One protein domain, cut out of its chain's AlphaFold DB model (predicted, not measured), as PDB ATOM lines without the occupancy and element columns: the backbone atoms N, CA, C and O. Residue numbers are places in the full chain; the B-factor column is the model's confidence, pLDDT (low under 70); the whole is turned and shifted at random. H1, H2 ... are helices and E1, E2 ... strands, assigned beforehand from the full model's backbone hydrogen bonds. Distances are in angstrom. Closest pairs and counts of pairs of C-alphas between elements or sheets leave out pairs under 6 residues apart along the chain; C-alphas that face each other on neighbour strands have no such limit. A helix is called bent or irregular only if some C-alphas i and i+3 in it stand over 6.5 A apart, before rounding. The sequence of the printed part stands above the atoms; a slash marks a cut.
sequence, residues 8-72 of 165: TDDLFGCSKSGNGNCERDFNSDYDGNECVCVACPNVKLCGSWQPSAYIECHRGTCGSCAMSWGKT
ATOM      1  N   THR A   8     -32.567  10.716  -0.608       43.50
ATOM      2  CA  THR A   8     -33.926  10.492  -1.138       43.50
ATOM      3  C   THR A   8     -35.023  10.888  -0.141       43.50
ATOM      4  O   THR A   8     -36.174  11.050  -0.541       43.50
ATOM      5  N   ASP A   9     -34.653  11.159   1.113       45.31
ATOM      6  CA  ASP A   9     -35.517  11.747   2.139       45.31
ATOM      7  C   ASP A   9     -35.797  13.255   1.923       45.31
ATOM      8  O   ASP A   9     -36.786  13.767   2.452       45.31
ATOM      9  N   ASP A  10     -35.016  13.963   1.091       46.38
ATOM     10  CA  ASP A  10     -35.278  15.371   0.731       46.38
ATOM     11  C   ASP A  10     -36.340  15.527  -0.372       46.38
ATOM     12  O   ASP A  10     -36.861  16.621  -0.585       46.38
ATOM     13  N   LEU A  11     -36.732  14.445  -1.056       49.00
ATOM     14  CA  LEU A  11     -37.719  14.509  -2.148       49.00
ATOM     15  C   LEU A  11     -39.158  14.764  -1.668       49.00
ATOM     16  O   LEU A  11     -40.018  15.122  -2.472       49.00
ATOM     17  N   PHE A  12     -39.423  14.623  -0.365       53.56
ATOM     18  CA  PHE A  12     -40.728  14.910   0.243       53.56
ATOM     19  C   PHE A  12     -40.634  15.855   1.450       53.56
ATOM     20  O   PHE A  12     -41.577  15.960   2.230       53.56
ATOM     21  N   GLY A  13     -39.510  16.553   1.631       50.78
ATOM     22  CA  GLY A  13     -39.308  17.455   2.763       50.78
ATOM     23  C   GLY A  13     -40.275  18.644   2.748       50.78
ATOM     24  O   GLY A  13     -40.275  19.453   1.825       50.78
ATOM     25  N   CYS A  14     -41.091  18.783   3.794       58.34
ATOM     26  CA  CYS A  14     -41.716  20.062   4.119       58.34
ATOM     27  C   CYS A  14     -40.694  20.936   4.856       58.34
ATOM     28  O   CYS A  14     -40.391  20.672   6.022       58.34
ATOM     29  N   SER A  15     -40.219  22.012   4.233       55.47
ATOM     30  CA  SER A  15     -39.460  23.045   4.944       55.47
ATOM     31  C   SER A  15     -40.412  24.006   5.653       55.47
ATOM     32  O   SER A  15     -41.438  24.417   5.107       55.47
ATOM     33  N   LYS A  16     -40.090  24.368   6.899       49.03
ATOM     34  CA  LYS A  16     -40.877  25.327   7.677       49.03
ATOM     35  C   LYS A  16     -40.635  26.734   7.117       49.03
ATOM     36  O   LYS A  16     -39.657  27.373   7.495       49.03
ATOM     37  N   SER A  17     -41.516  27.232   6.250       50.69
ATOM     38  CA  SER A  17     -41.546  28.672   5.973       50.69
ATOM     39  C   SER A  17     -41.979  29.403   7.253       50.69
ATOM     40  O   SER A  17     -42.770  28.878   8.045       50.69
ATOM     41  N   GLY A  18     -41.468  30.614   7.491       47.69
ATOM     42  CA  GLY A  18     -41.768  31.408   8.696       47.69
ATOM     43  C   GLY A  18     -43.262  31.678   8.944       47.69
ATOM     44  O   GLY A  18     -43.623  32.102  10.038       47.69
ATOM     45  N   ASN A  19     -44.125  31.371   7.969       48.19
ATOM     46  CA  ASN A  19     -45.575  31.538   8.024       48.19
ATOM     47  C   ASN A  19     -46.360  30.221   8.190       48.19
ATOM     48  O   ASN A  19     -47.585  30.247   8.150       48.19
ATOM     49  N   GLY A  20     -45.694  29.075   8.378       47.66
ATOM     50  CA  GLY A  20     -46.366  27.781   8.570       47.66
ATOM     51  C   GLY A  20     -46.865  27.110   7.285       47.66
ATOM     52  O   GLY A  20     -47.476  26.047   7.364       47.66
ATOM     53  N   ASN A  21     -46.568  27.680   6.114       46.41
ATOM     54  CA  ASN A  21     -46.910  27.090   4.822       46.41
ATOM     55  C   ASN A  21     -45.801  26.151   4.335       46.41
ATOM     56  O   ASN A  21     -44.611  26.415   4.523       46.41
ATOM     57  N   CYS A  22     -46.205  25.062   3.686       52.53
ATOM     58  CA  CYS A  22     -45.326  24.114   3.020       52.53
ATOM     59  C   CYS A  22     -44.713  24.733   1.751       52.53
ATOM     60  O   CYS A  22     -45.346  24.784   0.699       52.53
ATOM     61  N   GLU A  23     -43.475  25.204   1.805       50.12
ATOM     62  CA  GLU A  23     -42.756  25.519   0.567       50.12
ATOM     63  C   GLU A  23     -42.171  24.208   0.036       50.12
ATOM     64  O   GLU A  23     -41.135  23.741   0.504       50.12
ATOM     65  N   ARG A  24     -42.897  23.552  -0.880       54.75
ATOM     66  CA  ARG A  24     -42.310  22.514  -1.735       54.75
ATOM     67  C   ARG A  24     -41.801  23.172  -3.006       54.75
ATOM     68  O   ARG A  24     -42.595  23.620  -3.830       54.75
ATOM     69  N   ASP A  25     -40.495  23.117  -3.209       53.53
ATOM     70  CA  ASP A  25     -39.912  23.215  -4.539       53.53
ATOM     71  C   ASP A  25     -40.114  21.856  -5.227       53.53
ATOM     72  O   ASP A  25     -39.332  20.962  -4.966       53.53
ATOM     73  N   PHE A  26     -41.194  21.639  -5.994       49.50
ATOM     74  CA  PHE A  26     -41.242  20.782  -7.206       49.50
ATOM     75  C   PHE A  26     -42.684  20.600  -7.752       49.50
ATOM     76  O   PHE A  26     -43.536  19.964  -7.140       49.50
ATOM     77  N   ASN A  27     -42.897  21.168  -8.944       46.53
ATOM     78  CA  ASN A  27     -43.741  20.774 -10.087       46.53
ATOM     79  C   ASN A  27     -45.106  20.041  -9.922       46.53
ATOM     80  O   ASN A  27     -45.198  18.842  -9.682       46.53
ATOM     81  N   SER A  28     -46.147  20.810 -10.266       50.00
ATOM     82  CA  SER A  28     -47.225  20.575 -11.256       50.00
ATOM     83  C   SER A  28     -48.421  19.640 -11.036       50.00
ATOM     84  O   SER A  28     -49.417  19.900 -11.700       50.00
ATOM     85  N   ASP A  29     -48.429  18.680 -10.109       49.06
ATOM     86  CA  ASP A  29     -49.615  17.797  -9.926       49.06
ATOM     87  C   ASP A  29     -50.314  17.963  -8.566       49.06
ATOM     88  O   ASP A  29     -50.963  17.053  -8.049       49.06
ATOM     89  N   TYR A  30     -50.180  19.140  -7.956       54.56
ATOM     90  CA  TYR A  30     -50.814  19.441  -6.678       54.56
ATOM     91  C   TYR A  30     -52.293  19.816  -6.883       54.56
ATOM     92  O   TYR A  30     -52.602  20.829  -7.506       54.56
ATOM     93  N   ASP A  31     -53.204  19.004  -6.342       59.06
ATOM     94  CA  ASP A  31     -54.669  19.111  -6.471       59.06
ATOM     95  C   ASP A  31     -55.301  20.294  -5.708       59.06
ATOM     96  O   ASP A  31     -56.518  20.475  -5.726       59.06
ATOM     97  N   GLY A  32     -54.479  21.123  -5.058       53.53
ATOM     98  CA  GLY A  32     -54.917  22.333  -4.369       53.53
ATOM     99  C   GLY A  32     -55.470  22.104  -2.962       53.53
ATOM    100  O   GLY A  32     -55.984  23.051  -2.371       53.53
ATOM    101  N   ASN A  33     -55.348  20.903  -2.389       56.97
ATOM    102  CA  ASN A  33     -55.687  20.696  -0.981       56.97
ATOM    103  C   ASN A  33     -54.646  21.372  -0.077       56.97
ATOM    104  O   ASN A  33     -53.453  21.245  -0.305       56.97
ATOM    105  N   GLU A  34     -55.057  22.109   0.949       61.66
ATOM    106  CA  GLU A  34     -54.153  22.814   1.871       61.66
ATOM    107  C   GLU A  34     -53.143  21.833   2.514       61.66
ATOM    108  O   GLU A  34     -53.496  21.082   3.425       61.66
ATOM    109  N   CYS A  35     -51.882  21.791   2.050       67.38
ATOM    110  CA  CYS A  35     -50.861  20.949   2.688       67.38
ATOM    111  C   CYS A  35     -50.487  21.588   4.023       67.38
ATOM    112  O   CYS A  35     -49.611  22.450   4.106       67.38
ATOM    113  N   VAL A  36     -51.135  21.152   5.094       79.44
ATOM    114  CA  VAL A  36     -50.673  21.457   6.443       79.44
ATOM    115  C   VAL A  36     -49.611  20.424   6.797       79.44
ATOM    116  O   VAL A  36     -49.907  19.239   6.979       79.44
ATOM    117  N   CYS A  37     -48.352  20.856   6.868       84.12
ATOM    118  CA  CYS A  37     -47.294  19.991   7.375       84.12
ATOM    119  C   CYS A  37     -47.497  19.803   8.878       84.12
ATOM    120  O   CYS A  37     -47.647  20.766   9.633       84.12
ATOM    121  N   VAL A  38     -47.457  18.553   9.315       90.69
ATOM    122  CA  VAL A  38     -47.531  18.179  10.723       90.69
ATOM    123  C   VAL A  38     -46.179  17.637  11.168       90.69
ATOM    124  O   VAL A  38     -45.423  17.043  10.391       90.69
ATOM    125  N   ALA A  39     -45.841  17.875  12.431       93.56
ATOM    126  CA  ALA A  39     -44.633  17.318  13.014       93.56
ATOM    127  C   ALA A  39     -44.778  15.798  13.158       93.56
ATOM    128  O   ALA A  39     -45.823  15.310  13.594       93.56
ATOM    129  N   CYS A  40     -43.716  15.050  12.860       94.25
ATOM    130  CA  CYS A  40     -43.655  13.640  13.242       94.25
ATOM    131  C   CYS A  40     -43.851  13.510  14.769       94.25
ATOM    132  O   CYS A  40     -43.271  14.299  15.517       94.25
ATOM    133  N   PRO A  41     -44.569  12.507  15.298       95.25
ATOM    134  CA  PRO A  41     -44.630  12.292  16.748       95.25
ATOM    135  C   PRO A  41     -43.254  12.094  17.401       95.25
ATOM    136  O   PRO A  41     -43.049  12.442  18.560       95.25
ATOM    137  N   ASN A  42     -42.277  11.618  16.623       94.94
ATOM    138  CA  ASN A  42     -40.881  11.477  17.031       94.94
ATOM    139  C   ASN A  42     -40.018  12.705  16.651       94.94
ATOM    140  O   ASN A  42     -38.794  12.596  16.624       94.94
ATOM    141  N   VAL A  43     -40.610  13.875  16.361       94.50
ATOM    142  CA  VAL A  43     -39.908  15.081  15.857       94.50
ATOM    143  C   VAL A  43     -38.762  15.540  16.760       94.50
ATOM    144  O   VAL A  43     -37.760  16.042  16.264       94.50
ATOM    145  N   LYS A  44     -38.844  15.319  18.082       93.81
ATOM    146  CA  LYS A  44     -37.737  15.633  19.005       93.81
ATOM    147  C   LYS A  44     -36.460  14.856  18.669       93.81
ATOM    148  O   LYS A  44     -35.371  15.339  18.968       93.81
ATOM    149  N   LEU A  45     -36.596  13.683  18.047       92.12
ATOM    150  CA  LEU A  45     -35.506  12.820  17.601       92.12
ATOM    151  C   LEU A  45     -35.159  13.068  16.131       92.12
ATOM    152  O   LEU A  45     -34.038  13.474  15.847       92.12
ATOM    153  N   CYS A  46     -36.117  12.883  15.219       91.12
ATOM    154  CA  CYS A  46     -35.846  12.921  13.779       91.12
ATOM    155  C   CYS A  46     -35.875  14.324  13.156       91.12
ATOM    156  O   CYS A  46     -35.418  14.497  12.034       91.12
ATOM    157  N   GLY A  47     -36.467  15.320  13.826       90.19
ATOM    158  CA  GLY A  47     -36.637  16.673  13.285       90.19
ATOM    159  C   GLY A  47     -37.616  16.796  12.109       90.19
ATOM    160  O   GLY A  47     -37.832  17.905  11.630       90.19
ATOM    161  N   SER A  48     -38.231  15.701  11.652       89.94
ATOM    162  CA  SER A  48     -39.012  15.678  10.411       89.94
ATOM    163  C   SER A  48     -40.401  16.314  10.541       89.94
ATOM    164  O   SER A  48     -41.144  16.052  11.494       89.94
ATOM    165  N   TRP A  49     -40.778  17.058   9.502       90.88
ATOM    166  CA  TRP A  49     -42.118  17.585   9.250       90.88
ATOM    167  C   TRP A  49     -42.586  17.078   7.894       90.88
ATOM    168  O   TRP A  49     -41.817  17.088   6.936       90.88
ATOM    169  N   GLN A  50     -43.821  16.595   7.823       87.38
ATOM    170  CA  GLN A  50     -44.356  15.942   6.631       87.38
ATOM    171  C   GLN A  50     -45.850  16.261   6.486       87.38
ATOM    172  O   GLN A  50     -46.500  16.594   7.480       87.38
ATOM    173  N   PRO A  51     -46.430  16.160   5.281       87.94
ATOM    174  CA  PRO A  51     -47.876  16.263   5.099       87.94
ATOM    175  C   PRO A  51     -48.631  15.238   5.955       87.94
ATOM    176  O   PRO A  51     -48.172  14.102   6.103       87.94
ATOM    177  N   SER A  52     -49.812  15.598   6.463       88.69
ATOM    178  CA  SER A  52     -50.647  14.691   7.271       88.69
ATOM    179  C   SER A  52     -50.912  13.352   6.575       88.69
ATOM    180  O   SER A  52     -50.646  12.304   7.156       88.69
ATOM    181  N   ALA A  53     -51.310  13.379   5.299       86.25
ATOM    182  CA  ALA A  53     -51.563  12.175   4.504       86.25
ATOM    183  C   ALA A  53     -50.329  11.256   4.392       86.25
ATOM    184  O   ALA A  53     -50.452  10.031   4.385       86.25
ATOM    185  N   TYR A  54     -49.124  11.836   4.344       87.31
ATOM    186  CA  TYR A  54     -47.879  11.069   4.325       87.31
ATOM    187  C   TYR A  54     -47.624  10.402   5.684       87.31
ATOM    188  O   TYR A  54     -47.352   9.206   5.751       87.31
ATOM    189  N   ILE A  55     -47.782  11.146   6.783       89.88
ATOM    190  CA  ILE A  55     -47.665  10.607   8.146       89.88
ATOM    191  C   ILE A  55     -48.670   9.469   8.387       89.88
ATOM    192  O   ILE A  55     -48.313   8.440   8.962       89.88
ATOM    193  N   GLU A  56     -49.910   9.618   7.922       88.38
ATOM    194  CA  GLU A  56     -50.955   8.592   8.028       88.38
ATOM    195  C   GLU A  56     -50.600   7.319   7.248       88.38
ATOM    196  O   GLU A  56     -50.734   6.216   7.786       88.38
ATOM    197  N   CYS A  57     -50.053   7.456   6.034       88.56
ATOM    198  CA  CYS A  57     -49.547   6.333   5.238       88.56
ATOM    199  C   CYS A  57     -48.461   5.536   5.988       88.56
ATOM    200  O   CYS A  57     -48.418   4.305   5.948       88.56
ATOM    201  N   HIS A  58     -47.630   6.231   6.765       88.81
ATOM    202  CA  HIS A  58     -46.530   5.666   7.546       88.81
ATOM    203  C   HIS A  58     -46.895   5.420   9.020       88.81
ATOM    204  O   HIS A  58     -46.071   5.581   9.927       88.81
ATOM    205  N   ARG A  59     -48.142   4.980   9.265       89.62
ATOM    206  CA  ARG A  59     -48.656   4.554  10.585       89.62
ATOM    207  C   ARG A  59     -48.494   5.621  11.672       89.62
ATOM    208  O   ARG A  59     -48.186   5.315  12.824       89.62
ATOM    209  N   GLY A  60     -48.688   6.878  11.297       91.69
ATOM    210  CA  GLY A  60     -48.584   8.010  12.207       91.69
ATOM    211  C   GLY A  60     -47.154   8.485  12.458       91.69
ATOM    212  O   GLY A  60     -46.944   9.229  13.404       91.69
ATOM    213  N   THR A  61     -46.155   8.102  11.658       94.00
ATOM    214  CA  THR A  61     -44.765   8.588  11.801       94.00
ATOM    215  C   THR A  61     -44.173   9.008  10.455       94.00
ATOM    216  O   THR A  61     -44.775   8.759   9.421       94.00
ATOM    217  N   CYS A  62     -43.019   9.685  10.430       92.69
ATOM    218  CA  CYS A  62     -42.310   9.925   9.166       92.69
ATOM    219  C   CYS A  62     -41.681   8.628   8.625       92.69
ATOM    220  O   CYS A  62     -41.474   7.685   9.389       92.69
ATOM    221  N   GLY A  63     -41.327   8.604   7.334       89.19
ATOM    222  CA  GLY A  63     -40.746   7.434   6.666       89.19
ATOM    223  C   GLY A  63     -39.542   6.854   7.411       89.19
ATOM    224  O   GLY A  63     -39.544   5.671   7.744       89.19
ATOM    225  N   SER A  64     -38.571   7.688   7.795       87.88
ATOM    226  CA  SER A  64     -37.378   7.233   8.524       87.88
ATOM    227  C   SER A  64     -37.733   6.631   9.893       87.88
ATOM    228  O   SER A  64     -37.253   5.557  10.241       87.88
ATOM    229  N   CYS A  65     -38.649   7.243  10.654       91.00
ATOM    230  CA  CYS A  65     -39.115   6.672  11.927       91.00
ATOM    231  C   CYS A  65     -39.895   5.362  11.742       91.00
ATOM    232  O   CYS A  65     -39.762   4.449  12.561       91.00
ATOM    233  N   ALA A  66     -40.698   5.269  10.680       91.06
ATOM    234  CA  ALA A  66     -41.430   4.061  10.334       91.06
ATOM    235  C   ALA A  66     -40.474   2.919   9.960       91.06
ATOM    236  O   ALA A  66     -40.718   1.783  10.356       91.06
ATOM    237  N   MET A  67     -39.371   3.220   9.268       86.44
ATOM    238  CA  MET A  67     -38.330   2.243   8.935       86.44
ATOM    239  C   MET A  67     -37.519   1.813  10.164       86.44
ATOM    240  O   MET A  67     -37.308   0.619  10.354       86.44
ATOM    241  N   SER A  68     -37.103   2.750  11.022       85.06
ATOM    242  CA  SER A  68     -36.275   2.430  12.195       85.06
ATOM    243  C   SER A  68     -37.047   1.698  13.295       85.06
ATOM    244  O   SER A  68     -36.531   0.761  13.897       85.06
ATOM    245  N   TRP A  69     -38.278   2.129  13.589       86.31
ATOM    246  CA  TRP A  69     -39.020   1.659  14.768       86.31
ATOM    247  C   TRP A  69     -40.429   1.168  14.468       86.31
ATOM    248  O   TRP A  69     -40.999   0.426  15.267       86.31
ATOM    249  N   GLY A  70     -41.026   1.618  13.363       87.69
ATOM    250  CA  GLY A  70     -42.391   1.258  12.981       87.69
ATOM    251  C   GLY A  70     -43.481   1.737  13.944       87.69
ATOM    252  O   GLY A  70     -44.620   1.285  13.822       87.69
ATOM    253  N   LYS A  71     -43.155   2.609  14.914       89.12
ATOM    254  CA  LYS A  71     -44.097   3.125  15.916       89.12
ATOM    255  C   LYS A  71     -43.697   4.475  16.514       89.12
ATOM    256  O   LYS A  71     -42.553   4.925  16.410       89.12
ATOM    257  N   THR A  72     -44.663   5.093  17.190       92.69
ATOM    258  CA  THR A  72     -44.458   6.303  17.996       92.69
ATOM    259  C   THR A  72     -43.700   5.964  19.279       92.69
ATOM    260  O   THR A  72     -44.034   5.002  19.975       92.69
TER     261      THR A  72
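This is residues 8 to 72 of the 165 residues of the protein "Hypothetical protein" of Dictyocha speculum (UniProt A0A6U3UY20). A small two-stranded sheet, E1 and E2, sits in the middle, with the short helix H2 beyond one end of it, where the chain turns from E1 back to E2, and the short helices H3 and H4 toward one side. A long stretch with no named element, residues 13 to 36, loops round from the small helix H1 to E1; its residues 15 to 16 pair briefly with residues 22 to 23, and its residues 27 to 33 stick out. The printed part has 65 residues with four named helices and two named strands, in the order H1, E1, H2, E2, H3, H4; the sheet's order is E1 - E2, antiparallel. The class is mixed, helices and strands, with under half of the residues in named elements. The whole is compact, with a radius of gyration of the C-alphas of 11.8 A, and spans 33 by 24 by 20 A.

Find C-alpha 37 at (-47.294, 19.991, 7.375); here E1 begins, residues 37 to 39, 6.8 A from first to last C-alpha. Its partner E2 is residues 49 to 51, 7.2 A long. Between them in the chain look for H2, residues 43 to 46, 5.0 A long. Straight after E2 comes H3, residues 52 to 57, 8.7 A long. Five residues later H4 follows, residues 63 to 68, also 8.7 A, and ends at C-alpha 68 at (-36.275, 2.430, 12.195). Now go back to the first printed residue, C-alpha 8 at (-33.926, 10.492, -1.138), where H1 begins, residues 8 to 12, 8.2 A long. H1 is neither bent nor irregular, but only just: C-alphas 9 and 12 are 6.4 A apart.

Start at the sheet, where E1 and E2 are antiparallel neighbours with 136 degrees between their directions. C-alphas 37 and 51 face each other at 4.4 A, and C-alphas 39 and 49 at 4.5 A. Look across the pair and you find N 38 and O 50 at 2.8 A and N 50 and O 38 at 3.1 A, both within hydrogen-bond range. From the sheet go to H3: the closest C-alphas of E1 and H3 are those of Val 38 and Ser 52, 5.8 A apart. H3 and H4 are close but not clearly touching, with the C-alphas of Ile 55 and Gly 63 closest at 7.8 A; they run the same way at a steep tilt of 43 degrees. H2 and H4 are close but not clearly touching, with the C-alphas of Cys 46 and Cys 65 closest at 7.3 A. The closest C-alphas of H1 and E2 are those of Phe 12 and Gln 50, 7.4 A apart. H1 is apart from H2 and H3, and only just apart from H4, with the closest C-alphas at 8.0 A. In H3 and H4 every O i to N i+4 pair is within hydrogen-bond range; in H1 it is 0 of 1, with 1 of 2 O i to N i+3 pairs within range, and H2 is too short for an O i to N i+4 pair.

The two C-alphas farthest apart are those of Ser 28 and Trp 69, at 33.2 A. The printed part has no cut. The link from H1 to E1, 24 residues, is long; the links E1 to H2, H2 to E2, E2 to H3 and H3 to H4 are tight. Look in the B-factor column for the model's confidence: the mean pLDDT of the printed part is 73.4, and residues 8 to 35 are under 70.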